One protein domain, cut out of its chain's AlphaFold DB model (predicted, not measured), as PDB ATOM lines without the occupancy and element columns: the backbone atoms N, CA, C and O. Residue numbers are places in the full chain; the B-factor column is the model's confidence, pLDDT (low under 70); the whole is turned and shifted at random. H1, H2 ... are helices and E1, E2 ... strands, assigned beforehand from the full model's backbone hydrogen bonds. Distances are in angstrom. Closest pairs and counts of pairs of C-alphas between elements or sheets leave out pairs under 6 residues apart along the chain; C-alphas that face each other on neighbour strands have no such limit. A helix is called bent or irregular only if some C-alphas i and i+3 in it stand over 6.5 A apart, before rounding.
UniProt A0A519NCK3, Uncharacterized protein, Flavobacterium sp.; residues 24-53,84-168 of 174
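What this domain is: This is residues 24 to 53 and 84 to 168 of the 174 residues of an uncharacterized protein of Flavobacterium sp. (UniProt A0A519NCK3). A strongly twisted sheet of five strands makes a wall, and two helices, H1 and H3, cover one face of it, meeting about perpendicular to each other. H1 runs from near one edge strand, E1, to the other, E2; the short helix H2 and the unnamed residues 130 to 143 lie at opposite ends of the domain. The printed part has 115 residues, with elements in the order E1, H1, E2, E3, E4, H2, E5, H3; the sheet runs E1, E5, E4, E3, E2, with neighbours antiparallel, and the class is mixed. It is compact, with a radius of gyration of the C-alphas of 13.8 A and spans of 40 by 31 by 27 A.

How they stand to each other: E1, residues 24 to 27, is an edge strand beside E5, residues 121 to 129; N 25 and O 123 are 2.8 A apart, within hydrogen-bond range. E5 neighbours E4, residues 102 to 108, with N 126 and O 105 at 2.8 A. E4 forms a hairpin with E3, residues 92 to 97, with N 95 and O 104 at 2.9 A. The other edge strand, E2, residues 48 to 50, is beside E3, with N 96 and O 49 at 2.9 A. H1, residues 31 to 44, is on the sheet at a height of 8.3 A; its closest C-alphas to E2 are those of Ile 42 and Phe 48, 5.5 A apart. H3, residues 144 to 166, is on the sheet at a height of 6.7 A and slantwise to the strands, at 42 degrees to E5 on the local plane. With residues 158 to 166 alone it touches H1, about perpendicular at 82 degrees; the closest C-alphas are those of Ile 38 and Val 162, 5.7 A. H2, residues 112 to 117, is close to H1 but not clearly touching, with the C-alphas of Lys 31 and Trp 115 at 5.9 A, and apart from H3. In H1 and H2 every O i to N i+4 pair is within hydrogen-bond range, in H3 17 of 19.

Where its parts are: E1 begins at C-alpha 24 (-37.649, 49.558, -37.040). H1 is 19.8 A long, E3 16.6 A, E4 20.0 A and E5 24.5 A. H3, 30.2 A, has a kink of 36 degrees near residue 154 and is only just irregular, with C-alphas 157 and 160 at 6.6 A; it ends at C-alpha 166 (-22.626, 42.187, -41.687).

The domain as a whole: The C-alphas farthest apart, of Asn 117 and Tyr 132, are 41.0 A apart. Residues 54 to 83 are not printed, and C-alphas 53 and 84 are 9.6 A apart across this cut. The link from E5 to H3 is long. Mean pLDDT of the printed part is 91.3; residues 51 to 53, 84 to 85 and 88 to 89 are under 70.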
ATOM      1  N   THR A  24     -38.405  49.495 -35.788       95.56
ATOM      2  CA  THR A  24     -37.649  49.558 -37.040       95.56
ATOM      3  C   THR A  24     -36.166  49.406 -36.739       95.56
ATOM      4  O   THR A  24     -35.657  50.010 -35.799       95.56
ATOM      5  N   TYR A  25     -35.470  48.618 -37.553       97.94
ATOM      6  CA  TYR A  25     -34.027  48.420 -37.496       97.94
ATOM      7  C   TYR A  25     -33.400  48.864 -38.806       97.94
ATOM      8  O   TYR A  25     -33.851  48.446 -39.876       97.94
ATOM      9  N   SER A  26     -32.335  49.653 -38.711       97.88
ATOM     10  CA  SER A  26     -31.683  50.285 -39.855       97.88
ATOM     11  C   SER A  26     -30.207  49.908 -39.914       97.88
ATOM     12  O   SER A  26     -29.509  49.913 -38.900       97.88
ATOM     13  N   PHE A  27     -29.731  49.603 -41.120       98.31
ATOM     14  CA  PHE A  27     -28.350  49.227 -41.409       98.31
ATOM     15  C   PHE A  27     -27.833  50.050 -42.593       98.31
ATOM     16  O   PHE A  27     -28.518  50.176 -43.611       98.31
ATOM     17  N   GLU A  28     -26.610  50.573 -42.503       97.56
ATOM     18  CA  GLU A  28     -25.956  51.341 -43.580       97.56
ATOM     19  C   GLU A  28     -25.385  50.434 -44.684       97.56
ATOM     20  O   GLU A  28     -24.206  50.479 -45.026       97.56
ATOM     21  N   VAL A  29     -26.240  49.569 -45.226       97.25
ATOM     22  CA  VAL A  29     -25.954  48.692 -46.364       97.25
ATOM     23  C   VAL A  29     -27.122  48.681 -47.335       97.25
ATOM     24  O   VAL A  29     -28.249  49.067 -47.010       97.25
ATOM     25  N   LYS A  30     -26.867  48.175 -48.541       96.06
ATOM     26  CA  LYS A  30     -27.919  47.921 -49.522       96.06
ATOM     27  C   LYS A  30     -28.818  46.771 -49.081       96.06
ATOM     28  O   LYS A  30     -28.395  45.844 -48.387       96.06
ATOM     29  N   LYS A  31     -30.055  46.788 -49.579       93.75
ATOM     30  CA  LYS A  31     -31.099  45.833 -49.183       93.75
ATOM     31  C   LYS A  31     -30.694  44.396 -49.494       93.75
ATOM     32  O   LYS A  31     -30.970  43.503 -48.704       93.75
ATOM     33  N   ARG A  32     -29.983  44.193 -50.609       90.88
ATOM     34  CA  ARG A  32     -29.423  42.895 -51.011       90.88
ATOM     35  C   ARG A  32     -28.465  42.323 -49.964       90.88
ATOM     36  O   ARG A  32     -28.556  41.137 -49.657       90.88
ATOM     37  N   ASP A  33     -27.568  43.141 -49.427       93.56
ATOM     38  CA  ASP A  33     -26.551  42.684 -48.475       93.56
ATOM     39  C   ASP A  33     -27.197  42.357 -47.125       93.56
ATOM     40  O   ASP A  33     -26.957  41.290 -46.556       93.56
ATOM     41  N   LEU A  34     -28.112  43.221 -46.668       95.31
ATOM     42  CA  LEU A  34     -28.915  42.983 -45.469       95.31
ATOM     43  C   LEU A  34     -29.749  41.698 -45.580       95.31
ATOM     44  O   LEU A  34     -29.741  40.872 -44.669       95.31
ATOM     45  N   GLU A  35     -30.435  41.505 -46.705       92.38
ATOM     46  CA  GLU A  35     -31.225  40.302 -46.977       92.38
ATOM     47  C   GLU A  35     -30.349  39.046 -47.010       92.38
ATOM     48  O   GLU A  35     -30.712  38.030 -46.418       92.38
ATOM     49  N   THR A  36     -29.162  39.125 -47.619       90.31
ATOM     50  CA  THR A  36     -28.190  38.018 -47.636       90.31
ATOM     51  C   THR A  36     -27.794  37.618 -46.218       90.31
ATOM     52  O   THR A  36     -27.849  36.436 -45.871       90.31
ATOM     53  N   ALA A  37     -27.444  38.593 -45.377       94.25
ATOM     54  CA  ALA A  37     -27.057  38.351 -43.993       94.25
ATOM     55  C   ALA A  37     -28.207  37.769 -43.160       94.25
ATOM     56  O   ALA A  37     -28.018  36.769 -42.466       94.25
ATOM     57  N   ILE A  38     -29.415  38.330 -43.282       93.81
ATOM     58  CA  ILE A  38     -30.631  37.817 -42.633       93.81
ATOM     59  C   ILE A  38     -30.856  36.349 -42.992       93.81
ATOM     60  O   ILE A  38     -30.985  35.500 -42.107       93.81
ATOM     61  N   MET A  39     -30.855  36.027 -44.285       90.12
ATOM     62  CA  MET A  39     -31.105  34.664 -44.745       90.12
ATOM     63  C   MET A  39     -29.999  33.703 -44.310       90.12
ATOM     64  O   MET A  39     -30.290  32.561 -43.945       90.12
ATOM     65  N   LYS A  40     -28.742  34.154 -44.283       91.12
ATOM     66  CA  LYS A  40     -27.621  33.355 -43.780       91.12
ATOM     67  C   LYS A  40     -27.749  33.064 -42.286       91.12
ATOM     68  O   LYS A  40     -27.573  31.907 -41.903       91.12
ATOM     69  N   VAL A  41     -28.113  34.046 -41.459       94.12
ATOM     70  CA  VAL A  41     -28.371  33.839 -40.020       94.12
ATOM     71  C   VAL A  41     -29.483  32.812 -39.818       94.12
ATOM     72  O   VAL A  41     -29.282  31.834 -39.102       94.12
ATOM     73  N   ILE A  42     -30.614  32.969 -40.512       91.06
ATOM     74  CA  ILE A  42     -31.751  32.035 -40.423       91.06
ATOM     75  C   ILE A  42     -31.345  30.617 -40.844       91.06
ATOM     76  O   ILE A  42     -31.780  29.642 -40.238       91.06
ATOM     77  N   LYS A  43     -30.525  30.488 -41.894       87.81
ATOM     78  CA  LYS A  43     -30.105  29.192 -42.441       87.81
ATOM     79  C   LYS A  43     -29.077  28.473 -41.564       87.81
ATOM     80  O   LYS A  43     -29.061  27.245 -41.547       87.81
ATOM     81  N   THR A  44     -28.181  29.211 -40.917       91.31
ATOM     82  CA  THR A  44     -27.006  28.637 -40.237       91.31
ATOM     83  C   THR A  44     -27.187  28.467 -38.736       91.31
ATOM     84  O   THR A  44     -26.584  27.563 -38.158       91.31
ATOM     85  N   ASP A  45     -28.024  29.282 -38.097       93.12
ATOM     86  CA  ASP A  45     -28.287  29.171 -36.668       93.12
ATOM     87  C   ASP A  45     -29.501  28.270 -36.410       93.12
ATOM     88  O   ASP A  45     -30.647  28.587 -36.732       93.12
ATOM     89  N   SER A  46     -29.228  27.128 -35.774       92.69
ATOM     90  CA  SER A  46     -30.229  26.115 -35.443       92.69
ATOM     91  C   SER A  46     -31.346  26.599 -34.511       92.69
ATOM     92  O   SER A  46     -32.359  25.904 -34.418       92.69
ATOM     93  N   ASN A  47     -31.200  27.750 -33.842       94.06
ATOM     94  CA  ASN A  47     -32.242  28.362 -33.016       94.06
ATOM     95  C   ASN A  47     -33.358  29.009 -33.856       94.06
ATOM     96  O   ASN A  47     -34.422  29.312 -33.320       94.06
ATOM     97  N   PHE A  48     -33.161  29.186 -35.165       90.31
ATOM     98  CA  PHE A  48     -34.191  29.703 -36.057       90.31
ATOM     99  C   PHE A  48     -34.778  28.617 -36.943       90.31
ATOM    100  O   PHE A  48     -34.133  27.637 -37.317       90.31
ATOM    101  N   TYR A  49     -36.037  28.815 -37.300       84.00
ATOM    102  CA  TYR A  49     -36.640  28.181 -38.458       84.00
ATOM    103  C   TYR A  49     -37.728  29.093 -39.027       84.00
ATOM    104  O   TYR A  49     -38.248  29.971 -38.334       84.00
ATOM    105  N   ARG A  50     -38.040  28.911 -40.311       80.00
ATOM    106  CA  ARG A  50     -39.130  29.625 -40.983       80.00
ATOM    107  C   ARG A  50     -40.432  28.844 -40.801       80.00
ATOM    108  O   ARG A  50     -40.420  27.617 -40.840       80.00
ATOM    109  N   GLU A  51     -41.540  29.549 -40.596       68.75
ATOM    110  CA  GLU A  51     -42.892  28.972 -40.541       68.75
ATOM    111  C   GLU A  51     -43.829  29.724 -41.491       68.75
ATOM    112  O   GLU A  51     -43.719  30.953 -41.573       68.75
ATOM    113  N   PRO A  52     -44.817  29.037 -42.096       61.00
ATOM    114  CA  PRO A  52     -45.079  27.588 -42.066       61.00
ATOM    115  C   PRO A  52     -44.252  26.810 -43.108       61.00
ATOM    116  O   PRO A  52     -43.754  27.394 -44.064       61.00
ATOM    117  N   GLU A  53     -44.153  25.481 -42.971       63.12
ATOM    118  CA  GLU A  53     -43.853  24.644 -44.141       63.12
ATOM    119  C   GLU A  53     -45.087  24.684 -45.051       63.12
ATOM    120  O   GLU A  53     -46.172  24.247 -44.658       63.12
ATOM    121  N   ASP A  84     -45.466  32.251 -48.508       67.62
ATOM    122  CA  ASP A  84     -46.816  32.758 -48.228       67.62
ATOM    123  C   ASP A  84     -46.812  34.301 -48.214       67.62
ATOM    124  O   ASP A  84     -45.783  34.924 -48.484       67.62
ATOM    125  N   TYR A  85     -47.947  34.949 -47.913       66.81
ATOM    126  CA  TYR A  85     -48.022  36.422 -47.885       66.81
ATOM    127  C   TYR A  85     -46.979  37.065 -46.946       66.81
ATOM    128  O   TYR A  85     -46.491  38.158 -47.225       66.81
ATOM    129  N   TYR A  86     -46.613  36.390 -45.852       71.12
ATOM    130  CA  TYR A  86     -45.683  36.882 -44.828       71.12
ATOM    131  C   TYR A  86     -44.275  36.276 -44.937       71.12
ATOM    132  O   TYR A  86     -43.451  36.426 -44.030       71.12
ATOM    133  N   ASN A  87     -43.998  35.621 -46.060       72.69
ATOM    134  CA  ASN A  87     -42.726  35.024 -46.435       72.69
ATOM    135  C   ASN A  87     -42.581  35.054 -47.964       72.69
ATOM    136  O   ASN A  87     -42.198  34.078 -48.606       72.69
ATOM    137  N   ASP A  88     -42.910  36.188 -48.569       69.31
ATOM    138  CA  ASP A  88     -43.019  36.353 -50.021       69.31
ATOM    139  C   ASP A  88     -41.664  36.338 -50.762       69.31
ATOM    140  O   ASP A  88     -41.603  36.581 -51.967       69.31
ATOM    141  N   GLY A  89     -40.558  36.104 -50.047       69.06
ATOM    142  CA  GLY A  89     -39.201  36.115 -50.599       69.06
ATOM    143  C   GLY A  89     -38.758  37.492 -51.108       69.06
ATOM    144  O   GLY A  89     -37.803  37.594 -51.887       69.06
ATOM    145  N   LYS A  90     -39.465  38.564 -50.729       78.00
ATOM    146  CA  LYS A  90     -39.184  39.917 -51.211       78.00
ATOM    147  C   LYS A  90     -39.309  40.972 -50.130       78.00
ATOM    148  O   LYS A  90     -38.340  41.695 -49.885       78.00
ATOM    149  N   ASN A  91     -40.486  41.082 -49.536       84.69
ATOM    150  CA  ASN A  91     -40.842  42.109 -48.575       84.69
ATOM    151  C   ASN A  91     -40.887  41.549 -47.160       84.69
ATOM    152  O   ASN A  91     -40.370  42.206 -46.264       84.69
ATOM    153  N   TYR A  92     -41.498  40.381 -46.962       88.19
ATOM    154  CA  TYR A  92     -41.799  39.825 -45.648       88.19
ATOM    155  C   TYR A  92     -40.962  38.590 -45.342       88.19
ATOM    156  O   TYR A  92     -40.709  37.746 -46.205       88.19
ATOM    157  N   VAL A  93     -40.582  38.470 -44.075       89.88
ATOM    158  CA  VAL A  93     -39.922  37.289 -43.530       89.88
ATOM    159  C   VAL A  93     -40.565  36.948 -42.195       89.88
ATOM    160  O   VAL A  93     -40.702  37.808 -41.321       89.88
ATOM    161  N   THR A  94     -40.922  35.680 -42.023       91.06
ATOM    162  CA  THR A  94     -41.412  35.126 -40.765       91.06
ATOM    163  C   THR A  94     -40.429  34.099 -40.220       91.06
ATOM    164  O   THR A  94     -40.047  33.140 -40.893       91.06
ATOM    165  N   ILE A  95     -40.037  34.288 -38.964       92.69
ATOM    166  CA  ILE A  95     -39.149  33.387 -38.234       92.69
ATOM    167  C   ILE A  95     -39.771  32.979 -36.907       92.69
ATOM    168  O   ILE A  95     -40.577  33.705 -36.317       92.69
ATOM    169  N   LYS A  96     -39.331  31.830 -36.406       93.56
ATOM    170  CA  LYS A  96     -39.582  31.389 -35.043       93.56
ATOM    171  C   LYS A  96     -38.267  31.116 -34.320       93.56
ATOM    172  O   LYS A  96     -37.347  30.537 -34.897       93.56
ATOM    173  N   ILE A  97     -38.184  31.571 -33.072       94.56
ATOM    174  CA  ILE A  97     -37.022  31.413 -32.191       94.56
ATOM    175  C   ILE A  97     -37.290  30.217 -31.279       94.56
ATOM    176  O   ILE A  97     -38.154  30.293 -30.406       94.56
ATOM    177  N   LYS A  98     -36.579  29.103 -31.480       91.19
ATOM    178  CA  LYS A  98     -36.881  27.811 -30.833       91.19
ATOM    179  C   LYS A  98     -36.799  27.876 -29.316       91.19
ATOM    180  O   LYS A  98     -37.687  27.368 -28.644       91.19
ATOM    181  N   ASN A  99     -35.769  28.527 -28.779       91.94
ATOM    182  CA  ASN A  99     -35.546  28.585 -27.332       91.94
ATOM    183  C   ASN A  99     -36.696  29.251 -26.561       91.94
ATOM    184  O   ASN A  99     -36.914  28.930 -25.395       91.94
ATOM    185  N   THR A 100     -37.419  30.181 -27.190       94.00
ATOM    186  CA  THR A 100     -38.543  30.888 -26.559       94.00
ATOM    187  C   THR A 100     -39.903  30.481 -27.112       94.00
ATOM    188  O   THR A 100     -40.917  30.814 -26.506       94.00
ATOM    189  N   ASP A 101     -39.927  29.779 -28.243       94.19
ATOM    190  CA  ASP A 101     -41.112  29.500 -29.054       94.19
ATOM    191  C   ASP A 101     -41.815  30.776 -29.570       94.19
ATOM    192  O   ASP A 101     -43.020  30.790 -29.808       94.19
ATOM    193  N   TYR A 102     -41.072  31.879 -29.745       96.00
ATOM    194  CA  TYR A 102     -41.638  33.165 -30.190       96.00
ATOM    195  C   TYR A 102     -41.620  33.284 -31.704       96.00
ATOM    196  O   TYR A 102     -40.619  32.964 -32.344       96.00
ATOM    197  N   LYS A 103     -42.708  33.811 -32.266       94.81
ATOM    198  CA  LYS A 103     -42.881  34.011 -33.706       94.81
ATOM    199  C   LYS A 103     -42.840  35.493 -34.050       94.81
ATOM    200  O   LYS A 103     -43.540  36.294 -33.431       94.81
ATOM    201  N   PHE A 104     -42.081  35.833 -35.082       94.50
ATOM    202  CA  PHE A 104     -41.928  37.197 -35.573       94.50
ATOM    203  C   PHE A 104     -42.122  37.237 -37.079       94.50
ATOM    204  O   PHE A 104     -41.564  36.405 -37.790       94.50
ATOM    205  N   THR A 105     -42.857  38.232 -37.556       93.50
ATOM    206  CA  THR A 105     -42.918  38.601 -38.971       93.50
ATOM    207  C   THR A 105     -42.416  40.027 -39.093       93.50
ATOM    208  O   THR A 105     -42.918  40.913 -38.400       93.50
ATOM    209  N   PHE A 106     -41.454  40.262 -39.975       94.00
ATOM    210  CA  PHE A 106     -40.909  41.588 -40.250       94.00
ATOM    211  C   PHE A 106     -40.889  41.869 -41.751       94.00
ATOM    212  O   PHE A 106     -40.956  40.947 -42.566       94.00
ATOM    213  N   ARG A 107     -40.840  43.154 -42.106       92.62
ATOM    214  CA  ARG A 107     -40.909  43.624 -43.491       92.62
ATOM    215  C   ARG A 107     -39.818  44.641 -43.787       92.62
ATOM    216  O   ARG A 107     -39.617  45.552 -42.988       92.62
ATOM    217  N   TYR A 108     -39.167  44.527 -44.943       93.62
ATOM    218  CA  TYR A 108     -38.279  45.574 -45.458       93.62
ATOM    219  C   TYR A 108     -39.060  46.857 -45.782       93.62
ATOM    220  O   TYR A 108     -40.158  46.804 -46.341       93.62
ATOM    221  N   ILE A 109     -38.481  48.011 -45.455       92.69
ATOM    222  CA  ILE A 109     -39.037  49.329 -45.781       92.69
ATOM    223  C   ILE A 109     -38.655  49.711 -47.212       92.69
ATOM    224  O   ILE A 109     -37.542  49.440 -47.666       92.69
ATOM    225  N   GLY A 110     -39.589  50.360 -47.908       90.69
ATOM    226  CA  GLY A 110     -39.410  50.859 -49.267       90.69
ATOM    227  C   GLY A 110     -39.891  49.900 -50.352       90.69
ATOM    228  O   GLY A 110     -40.425  48.823 -50.086       90.69
ATOM    229  N   ASP A 111     -39.724  50.342 -51.590       88.50
ATOM    230  CA  ASP A 111     -40.035  49.610 -52.811       88.50
ATOM    231  C   ASP A 111     -38.764  49.363 -53.641       88.50
ATOM    232  O   ASP A 111     -37.645  49.626 -53.200       88.50
ATOM    233  N   GLN A 112     -38.928  48.840 -54.859       86.62
ATOM    234  CA  GLN A 112     -37.801  48.532 -55.736       86.62
ATOM    235  C   GLN A 112     -36.958  49.768 -56.075       86.62
ATOM    236  O   GLN A 112     -35.736  49.665 -56.159       86.62
ATOM    237  N   GLU A 113     -37.594  50.922 -56.282       91.81
ATOM    238  CA  GLU A 113     -36.890  52.160 -56.603       91.81
ATOM    239  C   GLU A 113     -36.077  52.633 -55.398       91.81
ATOM    240  O   GLU A 113     -34.883  52.915 -55.531       91.81
ATOM    241  N   TYR A 114     -36.684  52.627 -54.211       91.50
ATOM    242  CA  TYR A 114     -35.992  52.927 -52.966       91.50
ATOM    243  C   TYR A 114     -34.805  51.979 -52.742       91.50
ATOM    244  O   TYR A 114     -33.693  52.437 -52.486       91.50
ATOM    245  N   TRP A 115     -34.988  50.666 -52.906       92.00
ATOM    246  CA  TRP A 115     -33.917  49.683 -52.693       92.00
ATOM    247  C   TRP A 115     -32.766  49.798 -53.686       92.00
ATOM    248  O   TRP A 115     -31.625  49.504 -53.328       92.00
ATOM    249  N   ASN A 116     -33.044  50.204 -54.924       88.88
ATOM    250  CA  ASN A 116     -32.010  50.370 -55.943       88.88
ATOM    251  C   ASN A 116     -31.126  51.598 -55.671       88.88
ATOM    252  O   ASN A 116     -29.943  51.583 -56.014       88.88
ATOM    253  N   ASN A 117     -31.693  52.638 -55.054       92.69
ATOM    254  CA  ASN A 117     -31.030  53.927 -54.864       92.69
ATOM    255  C   ASN A 117     -30.502  54.150 -53.440       92.69
ATOM    256  O   ASN A 117     -29.579  54.942 -53.252       92.69
ATOM    257  N   SER A 118     -31.057  53.469 -52.436       94.12
ATOM    258  CA  SER A 118     -30.673  53.668 -51.041       94.12
ATOM    259  C   SER A 118     -29.375  52.941 -50.678       94.12
ATOM    260  O   SER A 118     -29.160  51.774 -51.017       94.12
ATOM    261  N   THR A 119     -28.517  53.626 -49.925       95.00
ATOM    262  CA  THR A 119     -27.359  53.037 -49.233       95.00
ATOM    263  C   THR A 119     -27.697  52.566 -47.820       95.00
ATOM    264  O   THR A 119     -26.857  51.950 -47.173       95.00
ATOM    265  N   ASN A 120     -28.909  52.854 -47.341       95.56
ATOM    266  CA  ASN A 120     -29.420  52.442 -46.041       95.56
ATOM    267  C   ASN A 120     -30.633  51.529 -46.237       95.56
ATOM    268  O   ASN A 120     -31.521  51.817 -47.042       95.56
ATOM    269  N   SER A 121     -30.676  50.429 -45.504       95.81
ATOM    270  CA  SER A 121     -31.770  49.470 -45.586       95.81
ATOM    271  C   SER A 121     -32.349  49.226 -44.219       95.81
ATOM    272  O   SER A 121     -31.629  49.134 -43.226       95.81
ATOM    273  N   GLN A 122     -33.667  49.101 -44.191       96.62
ATOM    274  CA  GLN A 122     -34.413  49.023 -42.954       96.62
ATOM    275  C   GLN A 122     -35.442  47.906 -43.037       96.62
ATOM    276  O   GLN A 122     -35.965  47.599 -44.114       96.62
ATOM    277  N   PHE A 123     -35.758  47.316 -41.894       96.44
ATOM    278  CA  PHE A 123     -36.932  46.472 -41.738       96.44
ATOM    279  C   PHE A 123     -37.586  46.731 -40.389       96.44
ATOM    280  O   PHE A 123     -36.933  47.167 -39.446       96.44
ATOM    281  N   TYR A 124     -38.871  46.428 -40.280       95.31
ATOM    282  CA  TYR A 124     -39.619  46.601 -39.042       95.31
ATOM    283  C   TYR A 124     -40.457  45.373 -38.727       95.31
ATOM    284  O   TYR A 124     -40.906  44.656 -39.627       95.31
ATOM    285  N   ILE A 125     -40.669  45.116 -37.437       94.94
ATOM    286  CA  ILE A 125     -41.535  44.022 -36.988       94.94
ATOM    287  C   ILE A 125     -42.988  44.410 -37.280       94.94
ATOM    288  O   ILE A 125     -43.458  45.454 -36.833       94.94
ATOM    289  N   VAL A 126     -43.699  43.547 -38.004       93.12
ATOM    290  CA  VAL A 126     -45.124  43.695 -38.343       93.12
ATOM    291  C   VAL A 126     -45.992  42.830 -37.438       93.12
ATOM    292  O   VAL A 126     -47.084  43.240 -37.066       93.12
ATOM    293  N   TYR A 127     -45.510  41.647 -37.047       92.94
ATOM    294  CA  TYR A 127     -46.191  40.774 -36.092       92.94
ATOM    295  C   TYR A 127     -45.205  40.192 -35.093       92.94
ATOM    296  O   TYR A 127     -44.100  39.787 -35.454       92.94
ATOM    297  N   MET A 128     -45.654  40.065 -33.849       94.69
ATOM    298  CA  MET A 128     -44.946  39.338 -32.802       94.69
ATOM    299  C   MET A 128     -45.934  38.480 -32.015       94.69
ATOM    300  O   MET A 128     -47.052  38.922 -31.722       94.69
ATOM    301  N   ARG A 129     -45.549  37.242 -31.701       95.62
ATOM    302  CA  ARG A 129     -46.340  36.320 -30.881       95.62
ATOM    303  C   ARG A 129     -45.466  35.560 -29.896       95.62
ATOM    304  O   ARG A 129     -44.359  35.146 -30.241       95.62
ATOM    305  N   ASP A 130     -45.985  35.373 -28.688       96.50
ATOM    306  CA  ASP A 130     -45.351  34.556 -27.654       96.50
ATOM    307  C   ASP A 130     -45.657  33.056 -27.831       96.50
ATOM    308  O   ASP A 130     -46.376  32.654 -28.751       96.50
ATOM    309  N   GLN A 131     -45.144  32.234 -26.914       95.44
ATOM    310  CA  GLN A 131     -45.322  30.777 -26.926       95.44
ATOM    311  C   GLN A 131     -46.779  30.316 -26.749       95.44
ATOM    312  O   GLN A 131     -47.116  29.166 -27.006       95.44
ATOM    313  N   TYR A 132     -47.660  31.202 -26.275       96.06
ATOM    314  CA  TYR A 132     -49.089  30.938 -26.104       96.06
ATOM    315  C   TYR A 132     -49.911  31.544 -27.244       96.06
ATOM    316  O   TYR A 132     -51.130  31.685 -27.128       96.06
ATOM    317  N   ASN A 133     -49.247  31.928 -28.340       92.50
ATOM    318  CA  ASN A 133     -49.834  32.570 -29.511       92.50
ATOM    319  C   ASN A 133     -50.495  33.935 -29.212       92.50
ATOM    320  O   ASN A 133     -51.262  34.446 -30.037       92.50
ATOM    321  N   ARG A 134     -50.190  34.547 -28.055       94.06
ATOM    322  CA  ARG A 134     -50.632  35.904 -27.698       94.06
ATOM    323  C   ARG A 134     -49.771  36.918 -28.432       94.06
ATOM    324  O   ARG A 134     -48.585  36.682 -28.631       94.06
ATOM    325  N   GLY A 135     -50.361  38.041 -28.826       92.88
ATOM    326  CA  GLY A 135     -49.705  39.064 -29.638       92.88
ATOM    327  C   GLY A 135     -50.541  39.425 -30.863       92.88
ATOM    328  O   GLY A 135     -51.760  39.253 -30.868       92.88
ATOM    329  N   GLY A 136     -49.894  39.924 -31.913       90.62
ATOM    330  CA  GLY A 136     -50.574  40.397 -33.117       90.62
ATOM    331  C   GLY A 136     -49.761  41.442 -33.873       90.62
ATOM    332  O   GLY A 136     -48.564  41.583 -33.635       90.62
ATOM    333  N   GLY A 137     -50.426  42.142 -34.794       88.06
ATOM    334  CA  GLY A 137     -49.845  43.222 -35.606       88.06
ATOM    335  C   GLY A 137     -50.398  44.611 -35.286       88.06
ATOM    336  O   GLY A 137     -50.240  45.539 -36.070       88.06
ATOM    337  N   TYR A 138     -51.093  44.741 -34.156       84.62
ATOM    338  CA  TYR A 138     -51.697  45.989 -33.693       84.62
ATOM    339  C   TYR A 138     -50.973  46.430 -32.426       84.62
ATOM    340  O   TYR A 138     -51.301  45.965 -31.333       84.62
ATOM    341  N   LYS A 139     -49.940  47.267 -32.587       80.44
ATOM    342  CA  LYS A 139     -49.096  47.751 -31.482       80.44
ATOM    343  C   LYS A 139     -49.919  48.398 -30.365       80.44
ATOM    344  O   LYS A 139     -49.663  48.140 -29.197       80.44
ATOM    345  N   ASP A 140     -50.949  49.151 -30.733       80.31
ATOM    346  CA  ASP A 140     -51.899  49.840 -29.851       80.31
ATOM    347  C   ASP A 140     -52.748  48.902 -28.975       80.31
ATOM    348  O   ASP A 140     -53.319  49.338 -27.979       80.31
ATOM    349  N   LYS A 141     -52.828  47.613 -29.321       86.06
ATOM    350  CA  LYS A 141     -53.599  46.604 -28.579       86.06
ATOM    351  C   LYS A 141     -52.741  45.721 -27.679       86.06
ATOM    352  O   LYS A 141     -53.272  44.794 -27.066       86.06
ATOM    353  N   LEU A 142     -51.430  45.951 -27.637       88.88
ATOM    354  CA  LEU A 142     -50.500  45.164 -26.836       88.88
ATOM    355  C   LEU A 142     -49.924  46.008 -25.701       88.88
ATOM    356  O   LEU A 142     -49.512  47.147 -25.888       88.88
ATOM    357  N   GLU A 143     -49.870  45.407 -24.516       93.12
ATOM    358  CA  GLU A 143     -49.306  46.037 -23.326       93.12
ATOM    359  C   GLU A 143     -47.803  46.331 -23.517       93.12
ATOM    360  O   GLU A 143     -47.068  45.434 -23.949       93.12
ATOM    361  N   PRO A 144     -47.291  47.519 -23.134       92.81
ATOM    362  CA  PRO A 144     -45.877  47.863 -23.313       92.81
ATOM    363  C   PRO A 144     -44.879  46.858 -22.702       92.81
ATOM    364  O   PRO A 144     -43.871  46.545 -23.336       92.81
ATOM    365  N   PRO A 145     -45.120  46.266 -21.510       95.69
ATOM    366  CA  PRO A 145     -44.243  45.214 -20.993       95.69
ATOM    367  C   PRO A 145     -44.192  43.964 -21.882       95.69
ATOM    368  O   PRO A 145     -43.162  43.290 -21.942       95.69
ATOM    369  N   PHE A 146     -45.289  43.641 -22.572       95.06
ATOM    370  CA  PHE A 146     -45.348  42.513 -23.497       95.06
ATOM    371  C   PHE A 146     -44.531  42.801 -24.759       95.06
ATOM    372  O   PHE A 146     -43.683  41.986 -25.128       95.06
ATOM    373  N   THR A 147     -44.729  43.965 -25.384       94.44
ATOM    374  CA  THR A 147     -43.986  44.355 -26.591       94.44
ATOM    375  C   THR A 147     -42.491  44.465 -26.307       94.44
ATOM    376  O   THR A 147     -41.701  43.836 -27.004       94.44
ATOM    377  N   ASN A 148     -42.097  45.132 -25.216       95.00
ATOM    378  CA  ASN A 148     -40.691  45.276 -24.823       95.00
ATOM    379  C   ASN A 148     -40.013  43.920 -24.603       95.00
ATOM    380  O   ASN A 148     -38.881  43.710 -25.033       95.00
ATOM    381  N   LYS A 149     -40.707  42.970 -23.966       96.44
ATOM    382  CA  LYS A 149     -40.182  41.616 -23.765       96.44
ATOM    383  C   LYS A 149     -39.884  40.926 -25.098       96.44
ATOM    384  O   LYS A 149     -38.812  40.342 -25.250       96.44
ATOM    385  N   LEU A 150     -40.830  40.951 -26.036       97.12
ATOM    386  CA  LEU A 150     -40.685  40.260 -27.319       97.12
ATOM    387  C   LEU A 150     -39.646  40.953 -28.210       97.12
ATOM    388  O   LEU A 150     -38.802  40.264 -28.782       97.12
ATOM    389  N   THR A 151     -39.650  42.287 -28.266       96.19
ATOM    390  CA  THR A 151     -38.637  43.076 -28.980       96.19
ATOM    391  C   THR A 151     -37.236  42.798 -28.433       96.19
ATOM    392  O   THR A 151     -36.346  42.487 -29.213       96.19
ATOM    393  N   ASN A 152     -37.039  42.777 -27.109       96.94
ATOM    394  CA  ASN A 152     -35.728  42.479 -26.517       96.94
ATOM    395  C   ASN A 152     -35.208  41.084 -26.893       96.94
ATOM    396  O   ASN A 152     -34.017  40.920 -27.167       96.94
ATOM    397  N   VAL A 153     -36.088  40.076 -26.920       97.69
ATOM    398  CA  VAL A 153     -35.721  38.727 -27.379       97.69
ATOM    399  C   VAL A 153     -35.339  38.754 -28.856       97.69
ATOM    400  O   VAL A 153     -34.312  38.192 -29.218       97.69
ATOM    401  N   PHE A 154     -36.120  39.426 -29.703       97.44
ATOM    402  CA  PHE A 154     -35.819  39.540 -31.129       97.44
ATOM    403  C   PHE A 154     -34.484  40.257 -31.386       97.44
ATOM    404  O   PHE A 154     -33.666  39.778 -32.169       97.44
ATOM    405  N   GLU A 155     -34.218  41.358 -30.684       97.62
ATOM    406  CA  GLU A 155     -32.954  42.091 -30.774       97.62
ATOM    407  C   GLU A 155     -31.763  41.211 -30.382       97.62
ATOM    408  O   GLU A 155     -30.802  41.088 -31.144       97.62
ATOM    409  N   THR A 156     -31.852  40.577 -29.211       97.19
ATOM    410  CA  THR A 156     -30.761  39.788 -28.624       97.19
ATOM    411  C   THR A 156     -30.480  38.530 -29.431       97.19
ATOM    412  O   THR A 156     -29.333  38.209 -29.731       97.19
ATOM    413  N   GLU A 157     -31.531  37.804 -29.802       97.56
ATOM    414  CA  GLU A 157     -31.363  36.526 -30.475       97.56
ATOM    415  C   GLU A 157     -31.066  36.706 -31.955       97.56
ATOM    416  O   GLU A 157     -30.240  35.964 -32.478       97.56
ATOM    417  N   PHE A 158     -31.710  37.660 -32.633       97.69
ATOM    418  CA  PHE A 158     -31.700  37.750 -34.091       97.69
ATOM    419  C   PHE A 158     -30.944  38.972 -34.623       97.69
ATOM    420  O   PHE A 158     -29.954  38.805 -35.338       97.69
ATOM    421  N   VAL A 159     -31.355  40.196 -34.272       98.31
ATOM    422  CA  VAL A 159     -30.799  41.425 -34.883       98.31
ATOM    423  C   VAL A 159     -29.297  41.564 -34.611       98.31
ATOM    424  O   VAL A 159     -28.530  41.885 -35.521       98.31
ATOM    425  N   GLN A 160     -28.843  41.226 -33.401       98.50
ATOM    426  CA  GLN A 160     -27.415  41.211 -33.060       98.50
ATOM    427  C   GLN A 160     -26.601  40.230 -33.918       98.50
ATOM    428  O   GLN A 160     -25.461  40.526 -34.279       98.50
ATOM    429  N   LYS A 161     -27.169  39.078 -34.293       98.38
ATOM    430  CA  LYS A 161     -26.492  38.105 -35.165       98.38
ATOM    431  C   LYS A 161     -26.419  38.598 -36.605       98.38
ATOM    432  O   LYS A 161     -25.384  38.415 -37.236       98.38
ATOM    433  N   VAL A 162     -27.461  39.275 -37.094       98.12
ATOM    434  CA  VAL A 162     -27.447  39.939 -38.411       98.12
ATOM    435  C   VAL A 162     -26.380  41.034 -38.451       98.12
ATOM    436  O   VAL A 162     -25.574  41.078 -39.374       98.12
ATOM    437  N   SER A 163     -26.314  41.868 -37.412       98.50
ATOM    438  CA  SER A 163     -25.270  42.887 -37.257       98.50
ATOM    439  C   SER A 163     -23.865  42.283 -37.244       98.50
ATOM    440  O   SER A 163     -22.983  42.752 -37.963       98.50
ATOM    441  N   LYS A 164     -23.663  41.188 -36.501       98.50
ATOM    442  CA  LYS A 164     -22.392  40.456 -36.485       98.50
ATOM    443  C   LYS A 164     -22.031  39.870 -37.853       98.50
ATOM    444  O   LYS A 164     -20.864  39.918 -38.225       98.50
ATOM    445  N   GLU A 165     -23.002  39.321 -38.577       97.88
ATOM    446  CA  GLU A 165     -22.807  38.766 -39.922       97.88
ATOM    447  C   GLU A 165     -22.401  39.849 -40.931       97.88
ATOM    448  O   GLU A 165     -21.518  39.617 -41.749       97.88
ATOM    449  N   LEU A 166     -22.987  41.046 -40.838       97.75
ATOM    450  CA  LEU A 166     -22.626  42.187 -41.687       97.75
ATOM    451  C   LEU A 166     -21.328  42.885 -41.256       97.75
ATOM    452  O   LEU A 166     -20.731  43.609 -42.049       97.75
ATOM    453  N   GLY A 167     -20.903  42.714 -40.003       98.31
ATOM    454  CA  GLY A 167     -19.761  43.432 -39.436       98.31
ATOM    455  C   GLY A 167     -20.017  44.926 -39.196       98.31
ATOM    456  O   GLY A 167     -19.062  45.690 -39.080       98.31
ATOM    457  N   ILE A 168     -21.283  45.349 -39.114       98.00
ATOM    458  CA  ILE A 168     -21.692  46.746 -38.895       98.00
ATOM    459  C   ILE A 168     -22.774  46.828 -37.811       98.00
ATOM    460  O   ILE A 168     -23.562  45.886 -37.667       98.00
TER     461      ILE A 168